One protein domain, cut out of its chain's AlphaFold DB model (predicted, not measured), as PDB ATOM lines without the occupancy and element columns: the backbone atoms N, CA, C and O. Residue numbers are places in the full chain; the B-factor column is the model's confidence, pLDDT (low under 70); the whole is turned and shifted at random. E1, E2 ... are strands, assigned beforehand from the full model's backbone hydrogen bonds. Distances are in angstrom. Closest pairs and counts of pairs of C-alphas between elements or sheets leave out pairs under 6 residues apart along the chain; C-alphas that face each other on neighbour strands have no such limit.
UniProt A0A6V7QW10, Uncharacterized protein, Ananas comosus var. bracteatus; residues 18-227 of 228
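This is residues 18 to 227 of the 228 residues of an uncharacterized protein of Ananas comosus var. bracteatus (UniProt A0A6V7QW10). With little regular structure, a twisted wall of antiparallel strands, E1 E2 E3 E4 E10 E7 E6 E5, has the hairpin E8 and E9 over one face, a partial sandwich with long loops. The 210 printed residues hold ten named strands, E1 to E10, and no named helix: all strand, though only 79 residues are in them. It is compact, radius of gyration of the C-alphas 18.6 A, spans 52 by 49 by 43 A.

E1, residues 18 to 22, begins at C-alpha 18 (141.307, 148.743, 198.606). Then come E2, 28 to 35; E3, 46 to 56, 31.2 A; E4, 59 to 68; E5, 97 to 100; E6, 141 to 149; E7, 151 to 160; E8, 164 to 168; E9, 189 to 194; and E10, 216 to 226, 33.9 A, ending at (169.510, 157.377, 183.439).

E4 and E10 are antiparallel at 171 degrees; N 64 and O 218 are 2.8 A apart, within hydrogen-bond range. The closest C-alphas of E9 and E7, Thr 193 and Asn 157, are 7.5 A apart.

The printed part has no cut. Links E4 to E5, E5 to E6, E8 to E9 and E9 to E10 are long. Residues 106 to 141, 150 to 152, 156 to 173 and 227 have pLDDT under 70.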
ATOM      1  N   VAL A  18     141.070 147.600 199.498       98.50
ATOM      2  CA  VAL A  18     141.307 148.743 198.606       98.50
ATOM      3  C   VAL A  18     140.341 149.853 199.008       98.50
ATOM      4  O   VAL A  18     139.134 149.724 198.808       98.50
ATOM      5  N   ARG A  19     140.858 150.947 199.571       98.06
ATOM      6  CA  ARG A  19     140.035 152.111 199.946       98.06
ATOM      7  C   ARG A  19     139.790 153.050 198.791       98.06
ATOM      8  O   ARG A  19     138.695 153.581 198.661       98.06
ATOM      9  N   GLU A  20     140.816 153.267 197.985       98.06
ATOM     10  CA  GLU A  20     140.775 154.225 196.894       98.06
ATOM     11  C   GLU A  20     141.707 153.772 195.779       98.06
ATOM     12  O   GLU A  20     142.791 153.242 196.033       98.06
ATOM     13  N   ARG A  21     141.278 153.984 194.539       98.12
ATOM     14  CA  ARG A  21     142.082 153.770 193.341       98.12
ATOM     15  C   ARG A  21     141.732 154.856 192.339       98.12
ATOM     16  O   ARG A  21     140.565 155.016 191.992       98.12
ATOM     17  N   VAL A  22     142.752 155.546 191.850       98.00
ATOM     18  CA  VAL A  22     142.623 156.582 190.828       98.00
ATOM     19  C   VAL A  22     143.517 156.229 189.650       98.00
ATOM     20  O   VAL A  22     144.693 155.902 189.816       98.00
ATOM     21  N   GLU A  23     142.933 156.277 188.457       97.25
ATOM     22  CA  GLU A  23     143.621 156.077 187.182       97.25
ATOM     23  C   GLU A  23     143.949 157.430 186.537       97.25
ATOM     24  O   GLU A  23     143.393 158.460 186.918       97.25
ATOM     25  N   GLY A  24     144.847 157.439 185.552       95.62
ATOM     26  CA  GLY A  24     145.254 158.649 184.838       95.62
ATOM     27  C   GLY A  24     146.757 158.689 184.592       95.62
ATOM     28  O   GLY A  24     147.417 157.653 184.612       95.62
ATOM     29  N   GLU A  25     147.282 159.892 184.362       94.88
ATOM     30  CA  GLU A  25     148.711 160.142 184.122       94.88
ATOM     31  C   GLU A  25     149.569 159.847 185.366       94.88
ATOM     32  O   GLU A  25     150.603 159.193 185.267       94.88
ATOM     33  N   PHE A  26     149.078 160.231 186.551       95.19
ATOM     34  CA  PHE A  26     149.735 160.034 187.850       95.19
ATOM     35  C   PHE A  26     148.844 159.199 188.785       95.19
ATOM     36  O   PHE A  26     148.231 159.736 189.715       95.19
ATOM     37  N   PRO A  27     148.680 157.891 188.495       97.69
ATOM     38  CA  PRO A  27     147.751 157.030 189.214       97.69
ATOM     39  C   PRO A  27     148.216 156.758 190.648       97.69
ATOM     40  O   PRO A  27     149.414 156.753 190.954       97.69
ATOM     41  N   TYR A  28     147.256 156.445 191.520       98.25
ATOM     42  CA  TYR A  28     147.541 155.971 192.870       98.25
ATOM     43  C   TYR A  28     146.509 154.959 193.369       98.25
ATOM     44  O   TYR A  28     145.375 154.887 192.889       98.25
ATOM     45  N   ILE A  29     146.917 154.171 194.359       98.62
ATOM     46  CA  ILE A  29     146.066 153.216 195.067       98.62
ATOM     47  C   ILE A  29     146.352 153.282 196.566       98.62
ATOM     48  O   ILE A  29     147.514 153.284 196.973       98.62
ATOM     49  N   THR A  30     145.295 153.323 197.374       98.69
ATOM     50  CA  THR A  30     145.360 153.332 198.839       98.69
ATOM     51  C   THR A  30     144.763 152.046 199.390       98.69
ATOM     52  O   THR A  30     143.587 151.741 199.175       98.69
ATOM     53  N   PHE A  31     145.578 151.316 200.139       98.69
ATOM     54  CA  PHE A  31     145.184 150.140 200.902       98.69
ATOM     55  C   PHE A  31     144.880 150.519 202.351       98.69
ATOM     56  O   PHE A  31     145.493 151.443 202.883       98.69
ATOM     57  N   HIS A  32     143.973 149.788 202.998       98.62
ATOM     58  CA  HIS A  32     143.662 149.910 204.424       98.62
ATOM     59  C   HIS A  32     143.611 148.549 205.102       98.62
ATOM     60  O   HIS A  32     143.155 147.564 204.522       98.62
ATOM     61  N   TYR A  33     144.063 148.530 206.345       98.38
ATOM     62  CA  TYR A  33     143.916 147.410 207.248       98.38
ATOM     63  C   TYR A  33     143.520 147.924 208.629       98.38
ATOM     64  O   TYR A  33     144.032 148.945 209.091       98.38
ATOM     65  N   HIS A  34     142.609 147.211 209.281       98.19
ATOM     66  CA  HIS A  34     142.218 147.470 210.658       98.19
ATOM     67  C   HIS A  34     142.824 146.394 211.562       98.19
ATOM     68  O   HIS A  34     142.407 145.238 211.508       98.19
ATOM     69  N   SER A  35     143.792 146.787 212.385       97.62
ATOM     70  CA  SER A  35     144.380 145.953 213.430       97.62
ATOM     71  C   SER A  35     143.588 146.157 214.720       97.62
ATOM     72  O   SER A  35     143.425 147.292 215.167       97.62
ATOM     73  N   PHE A  36     143.034 145.085 215.279       97.31
ATOM     74  CA  PHE A  36     142.216 145.159 216.493       97.31
ATOM     75  C   PHE A  36     143.078 145.095 217.763       97.31
ATOM     76  O   PHE A  36     144.165 144.520 217.759       97.31
ATOM     77  N   ASP A  37     142.563 145.622 218.875       97.62
ATOM     78  CA  ASP A  37     143.214 145.570 220.190       97.62
ATOM     79  C   ASP A  37     143.655 144.144 220.570       97.62
ATOM     80  O   ASP A  37     142.844 143.224 220.697       97.62
ATOM     81  N   GLY A  38     144.961 143.969 220.780       95.44
ATOM     82  CA  GLY A  38     145.589 142.692 221.113       95.44
ATOM     83  C   GLY A  38     146.079 141.883 219.909       95.44
ATOM     84  O   GLY A  38     146.670 140.816 220.105       95.44
ATOM     85  N   GLU A  39     145.883 142.346 218.671       95.00
ATOM     86  CA  GLU A  39     146.405 141.665 217.488       95.00
ATOM     87  C   GLU A  39     147.939 141.578 217.540       95.00
ATOM     88  O   GLU A  39     148.637 142.555 217.798       95.00
ATOM     89  N   GLN A  40     148.479 140.366 217.356       93.31
ATOM     90  CA  GLN A  40     149.905 140.058 217.549       93.31
ATOM     91  C   GLN A  40     150.480 140.483 218.924       93.31
ATOM     92  O   GLN A  40     151.696 140.499 219.100       93.31
ATOM     93  N   GLY A  41     149.622 140.769 219.911       93.38
ATOM     94  CA  GLY A  41     150.001 141.246 221.242       93.38
ATOM     95  C   GLY A  41     150.142 142.766 221.375       93.38
ATOM     96  O   GLY A  41     150.514 143.228 222.453       93.38
ATOM     97  N   PHE A  42     149.844 143.549 220.332       94.38
ATOM     98  CA  PHE A  42     149.912 145.010 220.390       94.38
ATOM     99  C   PHE A  42     148.635 145.618 220.989       94.38
ATOM    100  O   PHE A  42     147.537 145.134 220.716       94.38
ATOM    101  N   PRO A  43     148.746 146.664 221.826       96.50
ATOM    102  CA  PRO A  43     147.586 147.309 222.424       96.50
ATOM    103  C   PRO A  43     146.880 148.236 221.431       96.50
ATOM    104  O   PRO A  43     147.519 148.927 220.645       96.50
ATOM    105  N   GLY A  44     145.567 148.343 221.572       96.88
ATOM    106  CA  GLY A  44     144.731 149.318 220.888       96.88
ATOM    107  C   GLY A  44     144.304 148.917 219.485       96.88
ATOM    108  O   GLY A  44     144.980 148.167 218.792       96.88
ATOM    109  N   ASP A  45     143.164 149.461 219.078       97.81
ATOM    110  CA  ASP A  45     142.731 149.412 217.688       97.81
ATOM    111  C   ASP A  45     143.563 150.409 216.874       97.81
ATOM    112  O   ASP A  45     143.684 151.579 217.255       97.81
ATOM    113  N   LEU A  46     144.081 149.965 215.734       98.25
ATOM    114  CA  LEU A  46     144.930 150.744 214.845       98.25
ATOM    115  C   LEU A  46     144.436 150.619 213.402       98.25
ATOM    116  O   LEU A  46     144.431 149.532 212.822       98.25
ATOM    117  N   ASP A  47     144.062 151.740 212.788       98.25
ATOM    118  CA  ASP A  47     143.926 151.781 211.334       98.25
ATOM    119  C   ASP A  47     145.276 152.045 210.694       98.25
ATOM    120  O   ASP A  47     145.986 152.964 211.097       98.25
ATOM    121  N   VAL A  48     145.597 151.283 209.655       98.19
ATOM    122  CA  VAL A  48     146.809 151.463 208.862       98.19
ATOM    123  C   VAL A  48     146.425 151.671 207.408       98.19
ATOM    124  O   VAL A  48     145.585 150.957 206.867       98.19
ATOM    125  N   PHE A  49     147.064 152.640 206.763       98.38
ATOM    126  CA  PHE A  49     146.874 152.980 205.363       98.38
ATOM    127  C   PHE A  49     148.215 153.008 204.640       98.38
ATOM    128  O   PHE A  49     149.196 153.545 205.160       98.38
ATOM    129  N   VAL A  50     148.247 152.474 203.420       98.12
ATOM    130  CA  VAL A  50     149.415 152.560 202.537       98.12
ATOM    131  C   VAL A  50     148.973 153.021 201.158       98.12
ATOM    132  O   VAL A  50     148.211 152.329 200.485       98.12
ATOM    133  N   THR A  51     149.471 154.175 200.730       98.25
ATOM    134  CA  THR A  51     149.239 154.719 199.392       98.25
ATOM    135  C   THR A  51     150.484 154.548 198.539       98.25
ATOM    136  O   THR A  51     151.559 155.009 198.917       98.25
ATOM    137  N   TYR A  52     150.324 153.927 197.375       97.81
ATOM    138  CA  TYR A  52     151.336 153.841 196.324       97.81
ATOM    139  C   TYR A  52     150.952 154.785 195.192       97.81
ATOM    140  O   TYR A  52     149.823 154.704 194.702       97.81
ATOM    141  N   LYS A  53     151.869 155.656 194.766       97.25
ATOM    142  CA  LYS A  53     151.591 156.678 193.754       97.25
ATOM    143  C   LYS A  53     152.745 156.836 192.769       97.25
ATOM    144  O   LYS A  53     153.905 156.846 193.166       97.25
ATOM    145  N   ILE A  54     152.414 156.985 191.490       96.62
ATOM    146  CA  ILE A  54     153.327 157.544 190.488       96.62
ATOM    147  C   ILE A  54     153.073 159.052 190.502       96.62
ATOM    148  O   ILE A  54     151.963 159.472 190.197       96.62
ATOM    149  N   ASP A  55     154.042 159.850 190.952       90.69
ATOM    150  CA  ASP A  55     153.842 161.293 191.170       90.69
ATOM    151  C   ASP A  55     154.102 162.132 189.921       90.69
ATOM    152  O   ASP A  55     153.440 163.146 189.722       90.69
ATOM    153  N   GLU A  56     155.081 161.715 189.125       92.31
ATOM    154  CA  GLU A  56     155.541 162.336 187.883       92.31
ATOM    155  C   GLU A  56     156.379 161.303 187.105       92.31
ATOM    156  O   GLU A  56     156.582 160.171 187.568       92.31
ATOM    157  N   ASP A  57     156.906 161.686 185.942       89.62
ATOM    158  CA  ASP A  57     157.845 160.853 185.191       89.62
ATOM    159  C   ASP A  57     159.016 160.398 186.074       89.62
ATOM    160  O   ASP A  57     159.743 161.204 186.651       89.62
ATOM    161  N   TYR A  58     159.221 159.079 186.142       90.25
ATOM    162  CA  TYR A  58     160.298 158.447 186.911       90.25
ATOM    163  C   TYR A  58     160.278 158.726 188.423       90.25
ATOM    164  O   TYR A  58     161.282 158.477 189.094       90.25
ATOM    165  N   THR A  59     159.149 159.166 188.981       91.81
ATOM    166  CA  THR A  59     159.003 159.398 190.420       91.81
ATOM    167  C   THR A  59     157.862 158.561 190.988       91.81
ATOM    168  O   THR A  59     156.723 158.598 190.525       91.81
ATOM    169  N   PHE A  60     158.177 157.805 192.032       92.69
ATOM    170  CA  PHE A  60     157.261 156.915 192.732       92.69
ATOM    171  C   PHE A  60     157.294 157.231 194.223       92.69
ATOM    172  O   PHE A  60     158.378 157.353 194.794       92.69
ATOM    173  N   SER A  61     156.138 157.323 194.872       93.88
ATOM    174  CA  SER A  61     156.055 157.494 196.320       93.88
ATOM    175  C   SER A  61     155.224 156.427 197.010       93.88
ATOM    176  O   SER A  61     154.325 155.797 196.441       93.88
ATOM    177  N   VAL A  62     155.557 156.234 198.284       94.75
ATOM    178  CA  VAL A  62     154.830 155.383 199.220       94.75
ATOM    179  C   VAL A  62     154.536 156.206 200.464       94.75
ATOM    180  O   VAL A  62     155.457 156.660 201.139       94.75
ATOM    181  N   THR A  63     153.257 156.385 200.781       94.94
ATOM    182  CA  THR A  63     152.816 157.047 202.013       94.94
ATOM    183  C   THR A  63     152.212 156.016 202.945       94.94
ATOM    184  O   THR A  63     151.230 155.372 202.591       94.94
ATOM    185  N   MET A  64     152.773 155.876 204.139       95.44
ATOM    186  CA  MET A  64     152.225 155.061 205.214       95.44
ATOM    187  C   MET A  64     151.633 155.980 206.277       95.44
ATOM    188  O   MET A  64     152.283 156.925 206.727       95.44
ATOM    189  N   ARG A  65     150.397 155.701 206.680       96.06
ATOM    190  CA  ARG A  65     149.692 156.425 207.737       96.06
ATOM    191  C   ARG A  65     149.089 155.427 208.709       96.06
ATOM    192  O   ARG A  65     148.578 154.402 208.273       96.06
ATOM    193  N   ALA A  66     149.137 155.727 209.999       96.94
ATOM    194  CA  ALA A  66     148.476 154.898 210.995       96.94
ATOM    195  C   ALA A  66     147.855 155.740 212.116       96.94
ATOM    196  O   ALA A  66     148.385 156.794 212.476       96.94
ATOM    197  N   GLU A  67     146.702 155.296 212.609       97.50
ATOM    198  CA  GLU A  67     145.822 156.057 213.505       97.50
ATOM    199  C   GLU A  67     145.315 155.170 214.650       97.50
ATOM    200  O   GLU A  67     144.419 154.342 214.437       97.50
ATOM    201  N   PRO A  68     145.877 155.314 215.863       97.69
ATOM    202  CA  PRO A  68     145.358 154.649 217.050       97.69
ATOM    203  C   PRO A  68     143.965 155.192 217.386       97.69
ATOM    204  O   PRO A  68     143.772 156.403 217.515       97.69
ATOM    205  N   ARG A  69     142.983 154.308 217.569       96.88
ATOM    206  CA  ARG A  69     141.599 154.724 217.851       96.88
ATOM    207  C   ARG A  69     141.297 154.886 219.333       96.88
ATOM    208  O   ARG A  69     140.483 155.731 219.693       96.88
ATOM    209  N   ASN A  70     141.879 154.046 220.191       96.75
ATOM    210  CA  ASN A  70     141.396 153.899 221.571       96.75
ATOM    211  C   ASN A  70     142.491 153.799 222.648       96.75
ATOM    212  O   ASN A  70     142.239 154.194 223.785       96.75
ATOM    213  N   LYS A  71     143.700 153.325 222.325       97.56
ATOM    214  CA  LYS A  71     144.817 153.189 223.269       97.56
ATOM    215  C   LYS A  71     146.132 153.622 222.624       97.56
ATOM    216  O   LYS A  71     146.266 153.513 221.407       97.56
ATOM    217  N   PRO A  72     147.110 154.065 223.430       97.38
ATOM    218  CA  PRO A  72     148.475 154.219 222.964       97.38
ATOM    219  C   PRO A  72     149.051 152.903 222.437       97.38
ATOM    220  O   PRO A  72     148.925 151.873 223.101       97.38
ATOM    221  N   THR A  73     149.693 152.948 221.271       95.69
ATOM    222  CA  THR A  73     150.271 151.779 220.602       95.69
ATOM    223  C   THR A  73     151.622 152.117 219.966       95.69
ATOM    224  O   THR A  73     151.790 153.235 219.467       95.69
ATOM    225  N   PRO A  74     152.622 151.218 220.018       94.06
ATOM    226  CA  PRO A  74     153.883 151.434 219.323       94.06
ATOM    227  C   PRO A  74     153.696 151.272 217.809       94.06
ATOM    228  O   PRO A  74     153.110 150.291 217.352       94.06
ATOM    229  N   ILE A  75     154.210 152.218 217.022       93.12
ATOM    230  CA  ILE A  75     154.104 152.205 215.557       93.12
ATOM    231  C   ILE A  75     155.459 152.538 214.947       93.12
ATOM    232  O   ILE A  75     155.995 153.618 215.168       93.12
ATOM    233  N   ASN A  76     155.967 151.626 214.119       90.31
ATOM    234  CA  ASN A  76     157.176 151.824 213.328       90.31
ATOM    235  C   ASN A  76     157.039 151.038 212.013       90.31
ATOM    236  O   ASN A  76     157.293 149.834 211.955       90.31
ATOM    237  N   LEU A  77     156.511 151.695 210.975       90.88
ATOM    238  CA  LEU A  77     156.196 151.054 209.693       90.88
ATOM    239  C   LEU A  77     157.329 151.248 208.689       90.88
ATOM    240  O   LEU A  77     157.761 152.380 208.460       90.88
ATOM    241  N   ALA A  78     157.708 150.165 208.014       87.94
ATOM    242  CA  ALA A  78     158.773 150.138 207.021       87.94
ATOM    243  C   ALA A  78     158.317 149.516 205.699       87.94
ATOM    244  O   ALA A  78     157.399 148.693 205.652       87.94
ATOM    245  N   GLN A  79     159.001 149.880 204.614       86.81
ATOM    246  CA  GLN A  79     158.815 149.273 203.301       86.81
ATOM    247  C   GLN A  79     160.013 148.386 202.965       86.81
ATOM    248  O   GLN A  79     161.135 148.857 202.836       86.81
ATOM    249  N   HIS A  80     159.750 147.092 202.798       88.75
ATOM    250  CA  HIS A  80     160.781 146.062 202.684       88.75
ATOM    251  C   HIS A  80     161.023 145.647 201.216       88.75
ATOM    252  O   HIS A  80     161.026 144.460 200.866       88.75
ATOM    253  N   SER A  81     161.176 146.620 200.312       88.06
ATOM    254  CA  SER A  81     161.415 146.333 198.889       88.06
ATOM    255  C   SER A  81     162.880 146.073 198.580       88.06
ATOM    256  O   SER A  81     163.770 146.788 199.034       88.06
ATOM    257  N   TYR A  82     163.121 145.074 197.733       88.12
ATOM    258  CA  TYR A  82     164.448 144.727 197.238       88.12
ATOM    259  C   TYR A  82     164.689 145.310 195.844       88.12
ATOM    260  O   TYR A  82     163.907 145.091 194.918       88.12
ATOM    261  N   TRP A  83     165.801 146.023 195.694       87.81
ATOM    262  CA  TRP A  83     166.176 146.778 194.507       87.81
ATOM    263  C   TRP A  83     167.359 146.137 193.779       87.81
ATOM    264  O   TRP A  83     168.410 145.877 194.368       87.81
ATOM    265  N   ASN A  84     167.190 145.949 192.469       89.56
ATOM    266  CA  ASN A  84     168.247 145.626 191.516       89.56
ATOM    267  C   ASN A  84     168.025 146.473 190.248       89.56
ATOM    268  O   ASN A  84     167.068 146.244 189.506       89.56
ATOM    269  N   LEU A  85     168.883 147.477 190.024       88.06
ATOM    270  CA  LEU A  85     168.726 148.466 188.944       88.06
ATOM    271  C   LEU A  85     169.022 147.896 187.545       88.06
ATOM    272  O   LEU A  85     168.427 148.343 186.556       88.06
ATOM    273  N   GLY A  86     169.876 146.872 187.467       86.81
ATOM    274  CA  GLY A  86     170.086 146.072 186.260       86.81
ATOM    275  C   GLY A  86     168.876 145.204 185.890       86.81
ATOM    276  O   GLY A  86     168.772 144.748 184.753       86.81
ATOM    277  N   GLY A  87     167.932 145.018 186.817       88.25
ATOM    278  CA  GLY A  87     166.757 144.160 186.677       88.25
ATOM    279  C   GLY A  87     166.909 142.842 187.434       88.25
ATOM    280  O   GLY A  87     168.007 142.413 187.758       88.25
ATOM    281  N   HIS A  88     165.792 142.171 187.721       87.44
ATOM    282  CA  HIS A  88     165.766 140.995 188.608       87.44
ATOM    283  C   HIS A  88     166.630 139.806 188.134       87.44
ATOM    284  O   HIS A  88     167.081 139.016 188.955       87.44
ATOM    285  N   ALA A  89     166.903 139.721 186.830       88.56
ATOM    286  CA  ALA A  89     167.726 138.686 186.206       88.56
ATOM    287  C   ALA A  89     169.187 139.115 185.940       88.56
ATOM    288  O   ALA A  89     169.924 138.385 185.282       88.56
ATOM    289  N   SER A  90     169.619 140.292 186.408       89.62
ATOM    290  CA  SER A  90     170.948 140.854 186.105       89.62
ATOM    291  C   SER A  90     172.100 140.242 186.919       89.62
ATOM    292  O   SER A  90     173.265 140.540 186.654       89.62
ATOM    293  N   GLY A  91     171.788 139.384 187.896       88.88
ATOM    294  CA  GLY A  91     172.756 138.800 188.823       88.88
ATOM    295  C   GLY A  91     172.971 139.666 190.065       88.88
ATOM    296  O   GLY A  91     172.027 140.239 190.614       88.88
ATOM    297  N   THR A  92     174.210 139.717 190.558       88.31
ATOM    298  CA  THR A  92     174.551 140.427 191.801       88.31
ATOM    299  C   THR A  92     174.629 141.946 191.630       88.31
ATOM    300  O   THR A  92     175.132 142.436 190.624       88.31
ATOM    301  N   ILE A  93     174.301 142.685 192.689       87.62
ATOM    302  CA  ILE A  93     174.434 144.149 192.781       87.62
ATOM    303  C   ILE A  93     175.809 144.613 193.295       87.62
ATOM    304  O   ILE A  93     175.962 145.755 193.725       87.62
ATOM    305  N   LEU A  94     176.827 143.744 193.301       87.19
ATOM    306  CA  LEU A  94     178.150 144.056 193.874       87.19
ATOM    307  C   LEU A  94     178.899 145.172 193.129       87.19
ATOM    308  O   LEU A  94     179.857 145.725 193.665       87.19
ATOM    309  N   LYS A  95     178.475 145.498 191.904       85.69
ATOM    310  CA  LYS A  95     179.018 146.601 191.101       85.69
ATOM    311  C   LYS A  95     178.325 147.939 191.374       85.69
ATOM    312  O   LYS A  95     178.823 148.966 190.917       85.69
ATOM    313  N   ASN A  96     177.210 147.939 192.104       84.69
ATOM    314  CA  ASN A  96     176.441 149.147 192.361       84.69
ATOM    315  C   ASN A  96     177.200 150.047 193.332       84.69
ATOM    316  O   ASN A  96     177.667 149.605 194.385       84.69
ATOM    317  N   LEU A  97     177.257 151.335 193.014       85.38
ATOM    318  CA  LEU A  97     177.717 152.349 193.950       85.38
ATOM    319  C   LEU A  97     176.538 152.759 194.826       85.38
ATOM    320  O   LEU A  97     175.491 153.146 194.314       85.38
ATOM    321  N   VAL A  98     176.701 152.662 196.144       84.19
ATOM    322  CA  VAL A  98     175.676 153.060 197.116       84.19
ATOM    323  C   VAL A  98     176.237 154.170 197.993       84.19
ATOM    324  O   VAL A  98     177.186 153.955 198.746       84.19
ATOM    325  N   GLN A  99     175.631 155.352 197.919       83.12
ATOM    326  CA  GLN A  99     175.892 156.466 198.825       83.12
ATOM    327  C   GLN A  99     174.741 156.569 199.824       83.12
ATOM    328  O   GLN A  99     173.589 156.668 199.416       83.12
ATOM    329  N   ILE A 100     175.045 156.580 201.124       81.62
ATOM    330  CA  ILE A 100     174.059 156.767 202.198       81.62
ATOM    331  C   ILE A 100     174.355 158.089 202.903       81.62
ATOM    332  O   ILE A 100     175.487 158.342 203.312       81.62
ATOM    333  N   PHE A 101     173.334 158.926 203.067       80.75
ATOM    334  CA  PHE A 101     173.428 160.236 203.710       80.75
ATOM    335  C   PHE A 101     173.139 160.121 205.212       80.75
ATOM    336  O   PHE A 101     172.115 160.587 205.713       80.75
ATOM    337  N   GLY A 102     174.060 159.485 205.937       73.50
ATOM    338  CA  GLY A 102     174.013 159.329 207.390       73.50
ATOM    339  C   GLY A 102     175.362 159.650 208.030       73.50
ATOM    340  O   GLY A 102     176.406 159.302 207.487       73.50
ATOM    341  N   SER A 103     175.347 160.318 209.185       72.94
ATOM    342  CA  SER A 103     176.564 160.658 209.942       72.94
ATOM    343  C   SER A 103     176.956 159.603 210.981       72.94
ATOM    344  O   SER A 103     178.069 159.642 211.497       72.94
ATOM    345  N   HIS A 104     176.054 158.666 211.291       72.69
ATOM    346  CA  HIS A 104     176.236 157.630 212.304       72.69
ATOM    347  C   HIS A 104     175.627 156.309 211.827       72.69
ATOM    348  O   HIS A 104     174.713 156.300 211.002       72.69
ATOM    349  N   ILE A 105     176.121 155.202 212.379       72.19
ATOM    350  CA  ILE A 105     175.552 153.865 212.196       72.19
ATOM    351  C   ILE A 105     175.179 153.288 213.558       72.19
ATOM    352  O   ILE A 105     175.888 153.502 214.543       72.19
ATOM    353  N   THR A 106     174.092 152.526 213.604       68.25
ATOM    354  CA  THR A 106     173.696 151.765 214.790       68.25
ATOM    355  C   THR A 106     174.261 150.352 214.648       68.25
ATOM    356  O   THR A 106     173.737 149.586 213.839       68.25
ATOM    357  N   PRO A 107     175.343 149.982 215.359       68.94
ATOM    358  CA  PRO A 107     175.890 148.637 215.258       68.94
ATOM    359  C   PRO A 107     174.891 147.620 215.818       68.94
ATOM    360  O   PRO A 107     174.293 147.845 216.872       68.94
ATOM    361  N   VAL A 108     174.743 146.496 215.125       62.72
ATOM    362  CA  VAL A 108     173.931 145.353 215.560       62.72
ATOM    363  C   VAL A 108     174.828 144.140 215.797       62.72
ATOM    364  O   VAL A 108     175.899 144.021 215.194       62.72
ATOM    365  N   ASP A 109     174.425 143.256 216.705       62.62
ATOM    366  CA  ASP A 109     175.086 141.976 216.928       62.62
ATOM    367  C   ASP A 109     174.621 140.918 215.909       62.62
ATOM    368  O   ASP A 109     173.888 141.199 214.960       62.62
ATOM    369  N   ARG A 110     175.065 139.669 216.094       56.88
ATOM    370  CA  ARG A 110     174.709 138.545 215.208       56.88
ATOM    371  C   ARG A 110     173.218 138.196 215.224       56.88
ATOM    372  O   ARG A 110     172.759 137.542 214.296       56.88
ATOM    373  N   ASN A 111     172.485 138.612 216.253       54.81
ATOM    374  CA  ASN A 111     171.040 138.443 216.353       54.81
ATOM    375  C   ASN A 111     170.283 139.641 215.760       54.81
ATOM    376  O   ASN A 111     169.061 139.685 215.856       54.81
ATOM    377  N   LEU A 112     170.998 140.597 215.147       55.91
ATOM    378  CA  LEU A 112     170.472 141.870 214.654       55.91
ATOM    379  C   LEU A 112     169.899 142.764 215.769       55.91
ATOM    380  O   LEU A 112     169.146 143.694 215.494       55.91
ATOM    381  N   ILE A 113     170.288 142.512 217.024       50.81
ATOM    382  CA  ILE A 113     169.896 143.292 218.203       50.81
ATOM    383  C   ILE A 113     171.100 144.139 218.630       50.81
ATOM    384  O   ILE A 113     172.251 143.755 218.422       50.81
ATOM    385  N   ARG A 114     170.885 145.327 219.204       44.97
ATOM    386  CA  ARG A 114     172.004 146.115 219.739       44.97
ATOM    387  C   ARG A 114     172.662 145.383 220.918       44.97
ATOM    388  O   ARG A 114     172.005 145.201 221.945       44.97
ATOM    389  N   PRO A 115     173.969 145.072 220.873       40.38
ATOM    390  CA  PRO A 115     174.687 144.723 222.085       40.38
ATOM    391  C   PRO A 115     174.836 145.999 222.924       40.38
ATOM    392  O   PRO A 115     175.292 147.027 222.426       40.38
ATOM    393  N   GLY A 116     174.479 145.949 224.211       37.88
ATOM    394  CA  GLY A 116     174.520 147.089 225.146       37.88
ATOM    395  C   GLY A 116     175.903 147.718 225.395       37.88
ATOM    396  O   GLY A 116     176.051 148.537 226.298       37.88
ATOM    397  N   LYS A 117     176.928 147.339 224.626       36.72
ATOM    398  CA  LYS A 117     178.262 147.944 224.599       36.72
ATOM    399  C   LYS A 117     178.799 147.880 223.175       36.72
ATOM    400  O   LYS A 117     178.914 146.792 222.621       36.72
ATOM    401  N   SER A 118     179.139 149.037 222.615       35.22
ATOM    402  CA  SER A 118     179.669 149.195 221.260       35.22
ATOM    403  C   SER A 118     180.947 148.378 221.027       35.22
ATOM    404  O   SER A 118     181.946 148.628 221.705       35.22
ATOM    405  N   PRO A 119     181.000 147.527 219.989       31.00
ATOM    406  CA  PRO A 119     182.243 147.225 219.306       31.00
ATOM    407  C   PRO A 119     182.205 147.859 217.910       31.00
ATOM    408  O   PRO A 119     181.268 147.663 217.136       31.00
ATOM    409  N   GLN A 120     183.239 148.629 217.574       31.45
ATOM    410  CA  GLN A 120     183.473 149.024 216.188       31.45
ATOM    411  C   GLN A 120     183.673 147.765 215.338       31.45
ATOM    412  O   GLN A 120     184.548 146.953 215.637       31.45
ATOM    413  N   LEU A 121     182.904 147.620 214.259       27.27
ATOM    414  CA  LEU A 121     183.127 146.595 213.244       27.27
ATOM    415  C   LEU A 121     183.188 147.247 211.860       27.27
ATOM    416  O   LEU A 121     182.264 147.922 211.414       27.27
ATOM    417  N   ARG A 122     184.340 147.047 211.209       26.98
ATOM    418  CA  ARG A 122     184.655 147.428 209.828       26.98
ATOM    419  C   ARG A 122     183.704 146.727 208.853       26.98
ATOM    420  O   ARG A 122     183.718 145.502 208.776       26.98
ATOM    421  N   ALA A 123     182.986 147.497 208.040       28.95
ATOM    422  CA  ALA A 123     182.414 147.019 206.782       28.95
ATOM    423  C   ALA A 123     183.364 147.365 205.612       28.95
ATOM    424  O   ALA A 123     183.952 148.452 205.625       28.95
ATOM    425  N   PRO A 124     183.540 146.496 204.597       31.31
ATOM    426  CA  PRO A 124     184.357 146.818 203.431       31.31
ATOM    427  C   PRO A 124     183.651 147.868 202.560       31.31
ATOM    428  O   PRO A 124     182.497 147.687 202.178       31.31
ATOM    429  N   HIS A 125     184.374 148.957 202.277       29.27
ATOM    430  CA  HIS A 125     184.075 150.035 201.323       29.27
ATOM    431  C   HIS A 125     182.631 150.573 201.320       29.27
ATOM    432  O   HIS A 125     181.935 150.545 200.312       29.27
ATOM    433  N   MET A 126     182.215 151.164 202.441       33.50
ATOM    434  CA  MET A 126     181.400 152.379 202.372       33.50
ATOM    435  C   MET A 126     182.348 153.527 202.030       33.50
ATOM    436  O   MET A 126     183.208 153.866 202.842       33.50
ATOM    437  N   THR A 127     182.224 154.146 200.858       27.95
ATOM    438  CA  THR A 127     182.784 155.489 200.690       27.95
ATOM    439  C   THR A 127     181.897 156.439 201.482       27.95
ATOM    440  O   THR A 127     180.860 156.888 200.996       27.95
ATOM    441  N   SER A 128     182.280 156.722 202.727       29.89
ATOM    442  CA  SER A 128     181.869 157.954 203.389       29.89
ATOM    443  C   SER A 128     182.432 159.101 202.551       29.89
ATOM    444  O   SER A 128     183.614 159.427 202.654       29.89
ATOM    445  N   ALA A 129     181.623 159.646 201.645       30.30
ATOM    446  CA  ALA A 129     181.960 160.913 201.021       30.30
ATOM    447  C   ALA A 129     181.870 161.999 202.097       30.30
ATOM    448  O   ALA A 129     180.953 161.999 202.919       30.30
ATOM    449  N   ASN A 130     182.902 162.835 202.102       28.84
ATOM    450  CA  ASN A 130     183.285 163.783 203.133       28.84
ATOM    451  C   ASN A 130     182.166 164.684 203.664       28.84
ATOM    452  O   ASN A 130     181.179 164.987 202.997       28.84
ATOM    453  N   GLN A 131     182.427 165.146 204.886       34.25
ATOM    454  CA  GLN A 131     181.903 166.361 205.490       34.25
ATOM    455  C   GLN A 131     182.053 167.551 204.532       34.25
ATOM    456  O   GLN A 131     183.018 168.288 204.629       34.25
ATOM    457  N   ASP A 132     181.105 167.743 203.628       27.50
ATOM    458  CA  ASP A 132     180.880 169.012 202.948       27.50
ATOM    459  C   ASP A 132     179.374 169.149 202.740       27.50
ATOM    460  O   ASP A 132     178.703 168.252 202.223       27.50
ATOM    461  N   GLY A 133     178.818 170.241 203.262       34.84
ATOM    462  CA  GLY A 133     177.383 170.474 203.356       34.84
ATOM    463  C   GLY A 133     176.650 170.217 202.041       34.84
ATOM    464  O   GLY A 133     176.882 170.881 201.040       34.84
ATOM    465  N   CYS A 134     175.704 169.283 202.061       32.81
ATOM    466  CA  CYS A 134     174.685 169.161 201.027       32.81
ATOM    467  C   CYS A 134     173.318 169.143 201.705       32.81
ATOM    468  O   CYS A 134     172.697 168.104 201.925       32.81
ATOM    469  N   SER A 135     172.869 170.344 202.056       39.06
ATOM    470  CA  SER A 135     171.466 170.697 202.223       39.06
ATOM    471  C   SER A 135     170.709 170.334 200.943       39.06
ATOM    472  O   SER A 135     170.715 171.085 199.973       39.06
ATOM    473  N   GLY A 136     170.107 169.151 200.914       40.62
ATOM    474  CA  GLY A 136     169.293 168.679 199.800       40.62
ATOM    475  C   GLY A 136     167.910 168.307 200.295       40.62
ATOM    476  O   GLY A 136     167.574 167.125 200.324       40.62
ATOM    477  N   ILE A 137     167.156 169.307 200.753       47.25
ATOM    478  CA  ILE A 137     165.705 169.191 200.875       47.25
ATOM    479  C   ILE A 137     165.158 169.460 199.477       47.25
ATOM    480  O   ILE A 137     165.268 170.578 198.982       47.25
ATOM    481  N   ASP A 138     164.603 168.437 198.839       50.16
ATOM    482  CA  ASP A 138     163.844 168.587 197.598       50.16
ATOM    483  C   ASP A 138     162.364 168.439 197.956       50.16
ATOM    484  O   ASP A 138     161.968 167.416 198.512       50.16
ATOM    485  N   ASN A 139     161.569 169.492 197.749       51.22
ATOM    486  CA  ASN A 139     160.143 169.537 198.104       51.22
ATOM    487  C   ASN A 139     159.812 169.118 199.555       51.22
ATOM    488  O   ASN A 139     158.791 168.488 199.816       51.22
ATOM    489  N   GLY A 140     160.673 169.451 200.523       61.62
ATOM    490  CA  GLY A 140     160.472 169.085 201.933       61.62
ATOM    491  C   GLY A 140     160.961 167.679 202.307       61.62
ATOM    492  O   GLY A 140     160.820 167.280 203.459       61.62
ATOM    493  N   VAL A 141     161.565 166.939 201.372       69.12
ATOM    494  CA  VAL A 141     162.009 165.548 201.544       69.12
ATOM    495  C   VAL A 141     163.531 165.483 201.671       69.12
ATOM    496  O   VAL A 141     164.258 166.079 200.875       69.12
ATOM    497  N   LYS A 142     164.035 164.747 202.668       77.50
ATOM    498  CA  LYS A 142     165.470 164.551 202.893       77.50
ATOM    499  C   LYS A 142     165.970 163.379 202.052       77.50
ATOM    500  O   LYS A 142     165.439 162.273 202.124       77.50
ATOM    501  N   LYS A 143     167.032 163.600 201.280       80.19
ATOM    502  CA  LYS A 143     167.728 162.523 200.565       80.19
ATOM    503  C   LYS A 143     168.380 161.553 201.558       80.19
ATOM    504  O   LYS A 143     169.101 161.988 202.454       80.19
ATOM    505  N   VAL A 144     168.139 160.254 201.382       82.31
ATOM    506  CA  VAL A 144     168.610 159.185 202.279       82.31
ATOM    507  C   VAL A 144     169.709 158.356 201.631       82.31
ATOM    508  O   VAL A 144     170.730 158.092 202.266       82.31
ATOM    509  N   ALA A 145     169.539 157.969 200.367       85.25
ATOM    510  CA  ALA A 145     170.540 157.198 199.645       85.25
ATOM    511  C   ALA A 145     170.507 157.473 198.137       85.25
ATOM    512  O   ALA A 145     169.497 157.902 197.586       85.25
ATOM    513  N   VAL A 146     171.616 157.199 197.458       85.81
ATOM    514  CA  VAL A 146     171.684 157.071 195.998       85.81
ATOM    515  C   VAL A 146     172.304 155.718 195.672       85.81
ATOM    516  O   VAL A 146     173.307 155.340 196.275       85.81
ATOM    517  N   VAL A 147     171.712 154.998 194.722       85.56
ATOM    518  CA  VAL A 147     172.247 153.758 194.152       85.56
ATOM    519  C   VAL A 147     172.504 153.987 192.666       85.56
ATOM    520  O   VAL A 147     171.623 154.479 191.962       85.56
ATOM    521  N   GLU A 148     173.690 153.631 192.178       85.06
ATOM    522  CA  GLU A 148     174.101 153.872 190.791       85.06
ATOM    523  C   GLU A 148     174.728 152.636 190.137       85.06
ATOM    524  O   GLU A 148     175.609 152.001 190.717       85.06
ATOM    525  N   GLU A 149     174.291 152.337 188.911       71.94
ATOM    526  CA  GLU A 149     174.829 151.328 187.988       71.94
ATOM    527  C   GLU A 149     174.174 151.498 186.590       71.94
ATOM    528  O   GLU A 149     172.991 151.201 186.482       71.94
ATOM    529  N   PRO A 150     174.897 151.817 185.488       66.44
ATOM    530  CA  PRO A 150     174.660 152.956 184.538       66.44
ATOM    531  C   PRO A 150     173.331 153.768 184.580       66.44
ATOM    532  O   PRO A 150     173.294 154.928 184.182       66.44
ATOM    533  N   ARG A 151     172.233 153.194 185.055       67.50
ATOM    534  CA  ARG A 151     171.046 153.829 185.637       67.50
ATOM    535  C   ARG A 151     171.310 154.273 187.082       67.50
ATOM    536  O   ARG A 151     172.135 153.691 187.781       67.50
ATOM    537  N   SER A 152     170.569 155.264 187.558       68.00
ATOM    538  CA  SER A 152     170.637 155.736 188.943       68.00
ATOM    539  C   SER A 152     169.246 155.753 189.574       68.00
ATOM    540  O   SER A 152     168.250 156.064 188.923       68.00
ATOM    541  N   ALA A 153     169.178 155.437 190.864       70.69
ATOM    542  CA  ALA A 153     167.995 155.614 191.692       70.69
ATOM    543  C   ALA A 153     168.364 156.441 192.927       70.69
ATOM    544  O   ALA A 153     169.318 156.133 193.644       70.69
ATOM    545  N   VAL A 154     167.610 157.508 193.164       71.44
ATOM    546  CA  VAL A 154     167.719 158.372 194.338       71.44
ATOM    547  C   VAL A 154     166.565 158.046 195.274       71.44
ATOM    548  O   VAL A 154     165.399 158.072 194.886       71.44
ATOM    549  N   PHE A 155     166.914 157.760 196.520       70.25
ATOM    550  CA  PHE A 155     166.006 157.397 197.593       70.25
ATOM    551  C   PHE A 155     165.927 158.562 198.575       70.25
ATOM    552  O   PHE A 155     166.940 158.975 199.154       70.25
ATOM    553  N   SER A 156     164.726 159.083 198.771       64.81
ATOM    554  CA  SER A 156     164.437 160.214 199.649       64.81
ATOM    555  C   SER A 156     163.275 159.866 200.579       64.81
ATOM    556  O   SER A 156     162.433 159.033 200.257       64.81
ATOM    557  N   ASN A 157     163.220 160.493 201.750       57.34
ATOM    558  CA  ASN A 157     162.136 160.310 202.709       57.34
ATOM    559  C   ASN A 157     161.811 161.623 203.443       57.34
ATOM    560  O   ASN A 157     162.691 162.449 203.693       57.34
ATOM    561  N   CYS A 158     160.536 161.829 203.751       51.09
ATOM    562  CA  CYS A 158     160.038 162.846 204.661       51.09
ATOM    563  C   CYS A 158     159.097 162.191 205.679       51.09
ATOM    564  O   CYS A 158     158.225 161.404 205.320       51.09
ATOM    565  N   GLY A 159     159.221 162.529 206.957       48.62
ATOM    566  CA  GLY A 159     158.309 162.003 207.965       48.62
ATOM    567  C   GLY A 159     158.844 162.135 209.378       48.62
ATOM    568  O   GLY A 159     160.054 162.218 209.605       48.62
ATOM    569  N   GLN A 160     157.907 162.186 210.317       51.84
ATOM    570  CA  GLN A 160     158.177 162.020 211.734       51.84
ATOM    571  C   GLN A 160     158.040 160.526 212.038       51.84
ATOM    572  O   GLN A 160     156.918 160.025 211.939       51.84
ATOM    573  N   PRO A 161     159.115 159.843 212.433       48.28
ATOM    574  CA  PRO A 161     160.528 160.222 212.427       48.28
ATOM    575  C   PRO A 161     161.352 159.462 211.358       48.28
ATOM    576  O   PRO A 161     161.023 158.380 210.888       48.28
ATOM    577  N   THR A 162     162.419 160.104 210.874       52.28
ATOM    578  CA  THR A 162     163.269 159.627 209.762       52.28
ATOM    579  C   THR A 162     164.733 159.625 210.184       52.28
ATOM    580  O   THR A 162     165.587 160.314 209.616       52.28
ATOM    581  N   TRP A 163     165.028 158.875 211.246       52.88
ATOM    582  CA  TRP A 163     166.364 158.855 211.847       52.88
ATOM    583  C   TRP A 163     167.258 157.711 211.351       52.88
ATOM    584  O   TRP A 163     168.466 157.761 211.582       52.88
ATOM    585  N   GLY A 164     166.707 156.722 210.637       53.62
ATOM    586  CA  GLY A 164     167.451 155.551 210.175       53.62
ATOM    587  C   GLY A 164     167.087 155.093 208.763       53.62
ATOM    588  O   GLY A 164     165.952 155.210 208.310       53.62
ATOM    589  N   ALA A 165     168.082 154.541 208.072       56.88
ATOM    590  CA  ALA A 165     167.885 153.666 206.927       56.88
ATOM    591  C   ALA A 165     168.599 152.352 207.234       56.88
ATOM    592  O   ALA A 165     169.802 152.356 207.518       56.88
ATOM    593  N   VAL A 166     167.871 151.244 207.209       58.53
ATOM    594  CA  VAL A 166     168.448 149.916 207.357       58.53
ATOM    595  C   VAL A 166     168.772 149.382 205.970       58.53
ATOM    596  O   VAL A 166     167.919 149.330 205.084       58.53
ATOM    597  N   LEU A 167     170.041 149.032 205.772       60.12
ATOM    598  CA  LEU A 167     170.526 148.439 204.536       60.12
ATOM    599  C   LEU A 167     170.684 146.934 204.731       60.12
ATOM    600  O   LEU A 167     171.560 146.492 205.476       60.12
ATOM    601  N   TYR A 168     169.929 146.158 203.960       59.47
ATOM    602  CA  TYR A 168     170.160 144.722 203.816       59.47
ATOM    603  C   TYR A 168     170.751 144.432 202.445       59.47
ATOM    604  O   TYR A 168     170.209 144.852 201.425       59.47
ATOM    605  N   ARG A 169     171.857 143.685 202.409       54.72
ATOM    606  CA  ARG A 169     172.465 143.180 201.160       54.72
ATOM    607  C   ARG A 169     172.330 141.669 200.994       54.72
ATOM    608  O   ARG A 169     172.670 141.126 199.949       54.72
ATOM    609  N   GLU A 170     171.825 140.983 202.011       57.78
ATOM    610  CA  GLU A 170     171.666 139.532 202.009       57.78
ATOM    611  C   GLU A 170     170.271 139.158 201.512       57.78
ATOM    612  O   GLU A 170     169.367 138.821 202.275       57.78
ATOM    613  N   PHE A 171     170.091 139.251 200.198       61.50
ATOM    614  CA  PHE A 171     168.940 138.684 199.511       61.50
ATOM    615  C   PHE A 171     169.390 137.494 198.681       61.50
ATOM    616  O   PHE A 171     170.296 137.644 197.869       61.50
ATOM    617  N   TYR A 172     168.766 136.340 198.903       68.88
ATOM    618  CA  TYR A 172     168.884 135.147 198.071       68.88
ATOM    619  C   TYR A 172     167.630 134.288 198.246       68.88
ATOM    620  O   TYR A 172     166.883 134.435 199.220       68.88
ATOM    621  N   THR A 173     167.378 133.387 197.304       68.62
ATOM    622  CA  THR A 173     166.193 132.532 197.313       68.62
ATOM    623  C   THR A 173     166.557 131.093 196.991       68.62
ATOM    624  O   THR A 173     167.223 130.810 196.002       68.62
ATOM    625  N   SER A 174     166.070 130.160 197.810       75.69
ATOM    626  CA  SER A 174     166.232 128.717 197.584       75.69
ATOM    627  C   SER A 174     165.271 128.151 196.533       75.69
ATOM    628  O   SER A 174     165.407 127.000 196.130       75.69
ATOM    629  N   CYS A 175     164.293 128.943 196.091       76.56
ATOM    630  CA  CYS A 175     163.334 128.587 195.055       76.56
ATOM    631  C   CYS A 175     163.290 129.653 193.957       76.56
ATOM    632  O   CYS A 175     163.652 130.814 194.186       76.56
ATOM    633  N   ALA A 176     162.827 129.232 192.778       83.25
ATOM    634  CA  ALA A 176     162.610 130.108 191.639       83.25
ATOM    635  C   ALA A 176     161.620 131.230 191.987       83.25
ATOM    636  O   ALA A 176     160.627 131.026 192.695       83.25
ATOM    637  N   ARG A 177     161.909 132.430 191.489       87.38
ATOM    638  CA  ARG A 177     161.132 133.651 191.698       87.38
ATOM    639  C   ARG A 177     160.573 134.141 190.369       87.38
ATOM    640  O   ARG A 177     160.039 133.350 189.592       87.38
ATOM    641  N   LYS A 178     160.613 135.453 190.141       88.25
ATOM    642  CA  LYS A 178     160.026 136.087 188.966       88.25
ATOM    643  C   LYS A 178     160.617 135.460 187.704       88.25
ATOM    644  O   LYS A 178     161.827 135.295 187.599       88.25
ATOM    645  N   GLU A 179     159.738 135.076 186.779       92.06
ATOM    646  CA  GLU A 179     160.113 134.486 185.483       92.06
ATOM    647  C   GLU A 179     161.036 133.252 185.603       92.06
ATOM    648  O   GLU A 179     161.799 132.947 184.696       92.06
ATOM    649  N   GLY A 180     160.981 132.521 186.724       89.25
ATOM    650  CA  GLY A 180     161.773 131.305 186.927       89.25
ATOM    651  C   GLY A 180     163.221 131.536 187.377       89.25
ATOM    652  O   GLY A 180     163.949 130.564 187.580       89.25
ATOM    653  N   HIS A 181     163.647 132.787 187.580       87.94
ATOM    654  CA  HIS A 181     165.010 133.099 188.010       87.94
ATOM    655  C   HIS A 181     165.239 132.789 189.492       87.94
ATOM    656  O   HIS A 181     164.369 133.009 190.337       87.94
ATOM    657  N   TYR A 182     166.436 132.305 189.812       87.88
ATOM    658  CA  TYR A 182     166.921 132.171 191.182       87.88
ATOM    659  C   TYR A 182     167.722 133.415 191.547       87.88
ATOM    660  O   TYR A 182     168.502 133.910 190.734       87.88
ATOM    661  N   TYR A 183     167.543 133.904 192.769       88.62
ATOM    662  CA  TYR A 183     168.327 135.014 193.288       88.62
ATOM    663  C   TYR A 183     169.432 134.453 194.177       88.62
ATOM    664  O   TYR A 183     169.162 133.797 195.182       88.62
ATOM    665  N   GLU A 184     170.674 134.674 193.774       86.06
ATOM    666  CA  GLU A 184     171.857 134.300 194.540       86.06
ATOM    667  C   GLU A 184     172.170 135.348 195.613       86.06
ATOM    668  O   GLU A 184     171.519 136.388 195.710       86.06
ATOM    669  N   GLN A 185     173.168 135.076 196.451       85.38
ATOM    670  CA  GLN A 185     173.591 136.030 197.469       85.38
ATOM    671  C   GLN A 185     174.002 137.363 196.825       85.38
ATOM    672  O   GLN A 185     174.790 137.395 195.882       85.38
ATOM    673  N   HIS A 186     173.494 138.468 197.378       86.19
ATOM    674  CA  HIS A 186     173.697 139.830 196.872       86.19
ATOM    675  C   HIS A 186     172.983 140.137 195.547       86.19
ATOM    676  O   HIS A 186     173.411 141.035 194.826       86.19
ATOM    677  N   SER A 187     171.886 139.452 195.207       87.69
ATOM    678  CA  SER A 187     171.084 139.797 194.018       87.69
ATOM    679  C   SER A 187     170.295 141.105 194.137       87.69
ATOM    680  O   SER A 187     169.800 141.603 193.131       87.69
ATOM    681  N   ALA A 188     170.139 141.666 195.336       88.38
ATOM    682  CA  ALA A 188     169.446 142.934 195.545       88.38
ATOM    683  C   ALA A 188     169.854 143.582 196.874       88.38
ATOM    684  O   ALA A 188     170.399 142.918 197.759       88.38
ATOM    685  N   LEU A 189     169.540 144.869 197.024       86.25
ATOM    686  CA  LEU A 189     169.612 145.585 198.298       86.25
ATOM    687  C   LEU A 189     168.219 146.010 198.753       86.25
ATOM    688  O   LEU A 189     167.383 146.360 197.927       86.25
ATOM    689  N   CYS A 190     167.983 146.023 200.056       85.44
ATOM    690  CA  CYS A 190     166.802 146.632 200.654       85.44
ATOM    691  C   CYS A 190     167.210 147.918 201.376       85.44
ATOM    692  O   CYS A 190     168.238 147.933 202.057       85.44
ATOM    693  N   LEU A 191     166.434 148.985 201.182       83.38
ATOM    694  CA  LEU A 191     166.610 150.279 201.839       83.38
ATOM    695  C   LEU A 191     165.344 150.575 202.632       83.38
ATOM    696  O   LEU A 191     164.401 151.164 202.111       83.38
ATOM    697  N   GLU A 192     165.341 150.147 203.885       82.88
ATOM    698  CA  GLU A 192     164.219 150.348 204.793       82.88
ATOM    699  C   GLU A 192     164.447 151.630 205.564       82.88
ATOM    700  O   GLU A 192     165.216 151.675 206.524       82.88
ATOM    701  N   THR A 193     163.789 152.700 205.145       83.19
ATOM    702  CA  THR A 193     163.636 153.824 206.055       83.19
ATOM    703  C   THR A 193     162.604 153.458 207.102       83.19
ATOM    704  O   THR A 193     161.586 152.866 206.762       83.19
ATOM    705  N   GLN A 194     162.895 153.758 208.357       80.69
ATOM    706  CA  GLN A 194     162.035 153.500 209.509       80.69
ATOM    707  C   GLN A 194     162.647 154.186 210.731       80.69
ATOM    708  O   GLN A 194     163.775 154.705 210.662       80.69
ATOM    709  N   ASP A 195     161.944 154.152 211.857       79.38
ATOM    710  CA  ASP A 195     162.573 154.494 213.119       79.38
ATOM    711  C   ASP A 195     163.543 153.417 213.581       79.38
ATOM    712  O   ASP A 195     163.675 152.328 213.010       79.38
ATOM    713  N   PHE A 196     164.282 153.757 214.625       78.56
ATOM    714  CA  PHE A 196     165.288 152.884 215.170       78.56
ATOM    715  C   PHE A 196     164.670 151.568 215.654       78.56
ATOM    716  O   PHE A 196     163.843 151.571 216.563       78.56
ATOM    717  N   PRO A 197     165.163 150.421 215.158       79.06
ATOM    718  CA  PRO A 197     164.802 149.145 215.744       79.06
ATOM    719  C   PRO A 197     165.011 149.172 217.258       79.06
ATOM    720  O   PRO A 197     166.011 149.721 217.744       79.06
ATOM    721  N   ASP A 198     164.083 148.537 217.970       80.31
ATOM    722  CA  ASP A 198     164.128 148.341 219.418       80.31
ATOM    723  C   ASP A 198     163.878 149.612 220.261       80.31
ATOM    724  O   ASP A 198     163.925 149.523 221.481       80.31
ATOM    725  N   ALA A 199     163.587 150.786 219.676       81.81
ATOM    726  CA  ALA A 199     163.495 152.061 220.412       81.81
ATOM    727  C   ALA A 199     162.576 152.031 221.643       81.81
ATOM    728  O   ALA A 199     162.917 152.629 222.663       81.81
ATOM    729  N   ILE A 200     161.470 151.279 221.594       85.25
ATOM    730  CA  ILE A 200     160.529 151.128 222.716       85.25
ATOM    731  C   ILE A 200     161.187 150.598 224.006       85.25
ATOM    732  O   ILE A 200     160.672 150.823 225.099       85.25
ATOM    733  N   HIS A 201     162.327 149.912 223.893       82.75
ATOM    734  CA  HIS A 201     163.080 149.358 225.019       82.75
ATOM    735  C   HIS A 201     164.276 150.232 225.438       82.75
ATOM    736  O   HIS A 201     164.957 149.908 226.412       82.75
ATOM    737  N   HIS A 202     164.548 151.341 224.737       81.81
ATOM    738  CA  HIS A 202     165.696 152.218 224.988       81.81
ATOM    739  C   HIS A 202     165.230 153.661 225.235       81.81
ATOM    740  O   HIS A 202     164.967 154.389 224.285       81.81
ATOM    741  N   PRO A 203     165.182 154.146 226.489       83.00
ATOM    742  CA  PRO A 203     164.595 155.454 226.820       83.00
ATOM    743  C   PRO A 203     165.353 156.663 226.244       83.00
ATOM    744  O   PRO A 203     164.858 157.784 226.289       83.00
ATOM    745  N   ASN A 204     166.570 156.464 225.734       82.56
ATOM    746  CA  ASN A 204     167.353 157.479 225.031       82.56
ATOM    747  C   ASN A 204     167.023 157.576 223.530       82.56
ATOM    748  O   ASN A 204     167.671 158.345 222.821       82.56
ATOM    749  N   PHE A 205     166.076 156.776 223.042       80.75
ATOM    750  CA  PHE A 205     165.612 156.787 221.662       80.75
ATOM    751  C   PHE A 205     164.339 157.634 221.545       80.75
ATOM    752  O   PHE A 205     163.657 157.856 222.549       80.75
ATOM    753  N   PRO A 206     164.014 158.144 220.342       82.25
ATOM    754  CA  PRO A 206     162.722 158.772 220.103       82.25
ATOM    755  C   PRO A 206     161.572 157.850 220.529       82.25
ATOM    756  O   PRO A 206     161.647 156.637 220.353       82.25
ATOM    757  N   ASN A 207     160.517 158.433 221.098       84.06
ATOM    758  CA  ASN A 207     159.324 157.682 221.466       84.06
ATOM    759  C   ASN A 207     158.545 157.278 220.205       84.06
ATOM    760  O   ASN A 207     158.174 158.145 219.418       84.06
ATOM    761  N   GLU A 208     158.255 155.987 220.071       87.88
ATOM    762  CA  GLU A 208     157.491 155.402 218.955       87.88
ATOM    763  C   GLU A 208     156.054 155.029 219.366       87.88
ATOM    764  O   GLU A 208     155.367 154.304 218.651       87.88
ATOM    765  N   VAL A 209     155.588 155.474 220.540       93.00
ATOM    766  CA  VAL A 209     154.222 155.225 221.026       93.00
ATOM    767  C   VAL A 209     153.303 156.385 220.653       93.00
ATOM    768  O   VAL A 209     153.534 157.518 221.075       93.00
ATOM    769  N   TYR A 210     152.230 156.066 219.931       94.56
ATOM    770  CA  TYR A 210     151.218 157.002 219.440       94.56
ATOM    771  C   TYR A 210     149.894 156.765 220.164       94.56
ATOM    772  O   TYR A 210     149.438 155.628 220.257       94.56
ATOM    773  N   GLY A 211     149.288 157.825 220.697       95.94
ATOM    774  CA  GLY A 211     148.014 157.818 221.411       95.94
ATOM    775  C   GLY A 211     146.793 158.082 220.524       95.94
ATOM    776  O   GLY A 211     146.920 158.406 219.342       95.94
ATOM    777  N   PRO A 212     145.578 157.987 221.097       93.94
ATOM    778  CA  PRO A 212     144.367 158.433 220.418       93.94
ATOM    779  C   PRO A 212     144.494 159.909 220.019       93.94
ATOM    780  O   PRO A 212     144.840 160.740 220.860       93.94
ATOM    781  N   ASN A 213     144.164 160.224 218.763       90.44
ATOM    782  CA  ASN A 213     144.338 161.520 218.077       90.44
ATOM    783  C   ASN A 213     145.730 161.803 217.491       90.44
ATOM    784  O   ASN A 213     145.864 162.768 216.734       90.44
ATOM    785  N   ASP A 214     146.738 160.977 217.772       93.81
ATOM    786  CA  ASP A 214     148.002 161.064 217.049       93.81
ATOM    787  C   ASP A 214     147.861 160.439 215.656       93.81
ATOM    788  O   ASP A 214     147.094 159.499 215.438       93.81
ATOM    789  N   VAL A 215     148.625 160.957 214.693       92.62
ATOM    790  CA  VAL A 215     148.673 160.404 213.336       92.62
ATOM    791  C   VAL A 215     150.120 160.104 212.986       92.62
ATOM    792  O   VAL A 215     150.914 161.022 212.763       92.62
ATOM    793  N   TYR A 216     150.451 158.819 212.882       93.19
ATOM    794  CA  TYR A 216     151.717 158.377 212.310       93.19
ATOM    795  C   TYR A 216     151.722 158.672 210.808       93.19
ATOM    796  O   TYR A 216     150.745 158.374 210.114       93.19
ATOM    797  N   LYS A 217     152.814 159.251 210.294       91.88
ATOM    798  CA  LYS A 217     152.999 159.521 208.863       91.88
ATOM    799  C   LYS A 217     154.442 159.287 208.451       91.88
ATOM    800  O   LYS A 217     155.352 159.931 208.967       91.88
ATOM    801  N   HIS A 218     154.617 158.462 207.432       88.88
ATOM    802  CA  HIS A 218     155.915 158.133 206.874       88.88
ATOM    803  C   HIS A 218     155.831 158.136 205.344       88.88
ATOM    804  O   HIS A 218     155.028 157.411 204.758       88.88
ATOM    805  N   TYR A 219     156.624 158.993 204.698       89.19
ATOM    806  CA  TYR A 219     156.574 159.224 203.258       89.19
ATOM    807  C   TYR A 219     157.918 158.922 202.595       89.19
ATOM    808  O   TYR A 219     158.911 159.608 202.812       89.19
ATOM    809  N   MET A 220     157.940 157.925 201.720       89.31
ATOM    810  CA  MET A 220     159.108 157.566 200.920       89.31
ATOM    811  C   MET A 220     158.930 158.046 199.485       89.31
ATOM    812  O   MET A 220     157.865 157.863 198.898       89.31
ATOM    813  N   LEU A 221     159.994 158.598 198.909       90.06
ATOM    814  CA  LEU A 221     160.052 159.079 197.535       90.06
ATOM    815  C   LEU A 221     161.244 158.451 196.813       90.06
ATOM    816  O   LEU A 221     162.393 158.578 197.235       90.06
ATOM    817  N   TYR A 222     160.962 157.820 195.686       89.94
ATOM    818  CA  TYR A 222     161.924 157.161 194.821       89.94
ATOM    819  C   TYR A 222     161.966 157.921 193.499       89.94
ATOM    820  O   TYR A 222     160.951 158.019 192.814       89.94
ATOM    821  N   LYS A 223     163.134 158.458 193.142       90.00
ATOM    822  CA  LYS A 223     163.366 159.123 191.855       90.00
ATOM    823  C   LYS A 223     164.338 158.299 191.027       90.00
ATOM    824  O   LYS A 223     165.438 157.994 191.488       90.00
ATOM    825  N   PHE A 224     163.959 157.963 189.804       90.00
ATOM    826  CA  PHE A 224     164.786 157.195 188.880       90.00
ATOM    827  C   PHE A 224     165.340 158.105 187.787       90.00
ATOM    828  O   PHE A 224     164.698 159.055 187.349       90.00
ATOM    829  N   SER A 225     166.557 157.825 187.338       86.19
ATOM    830  CA  SER A 225     167.158 158.529 186.212       86.19
ATOM    831  C   SER A 225     168.148 157.636 185.472       86.19
ATOM    832  O   SER A 225     168.592 156.594 185.960       86.19
ATOM    833  N   ILE A 226     168.488 158.034 184.252       82.50
ATOM    834  CA  ILE A 226     169.510 157.377 183.439       82.50
ATOM    835  C   ILE A 226     170.652 158.378 183.292       82.50
ATOM    836  O   ILE A 226     170.413 159.511 182.866       82.50
ATOM    837  N   LYS A 227     171.881 157.986 183.649       68.81
ATOM    838  CA  LYS A 227     173.048 158.816 183.340       68.81
ATOM    839  C   LYS A 227     173.273 158.769 181.828       68.81
ATOM    840  O   LYS A 227     173.351 157.684 181.255       68.81
TER     841      LYS A 227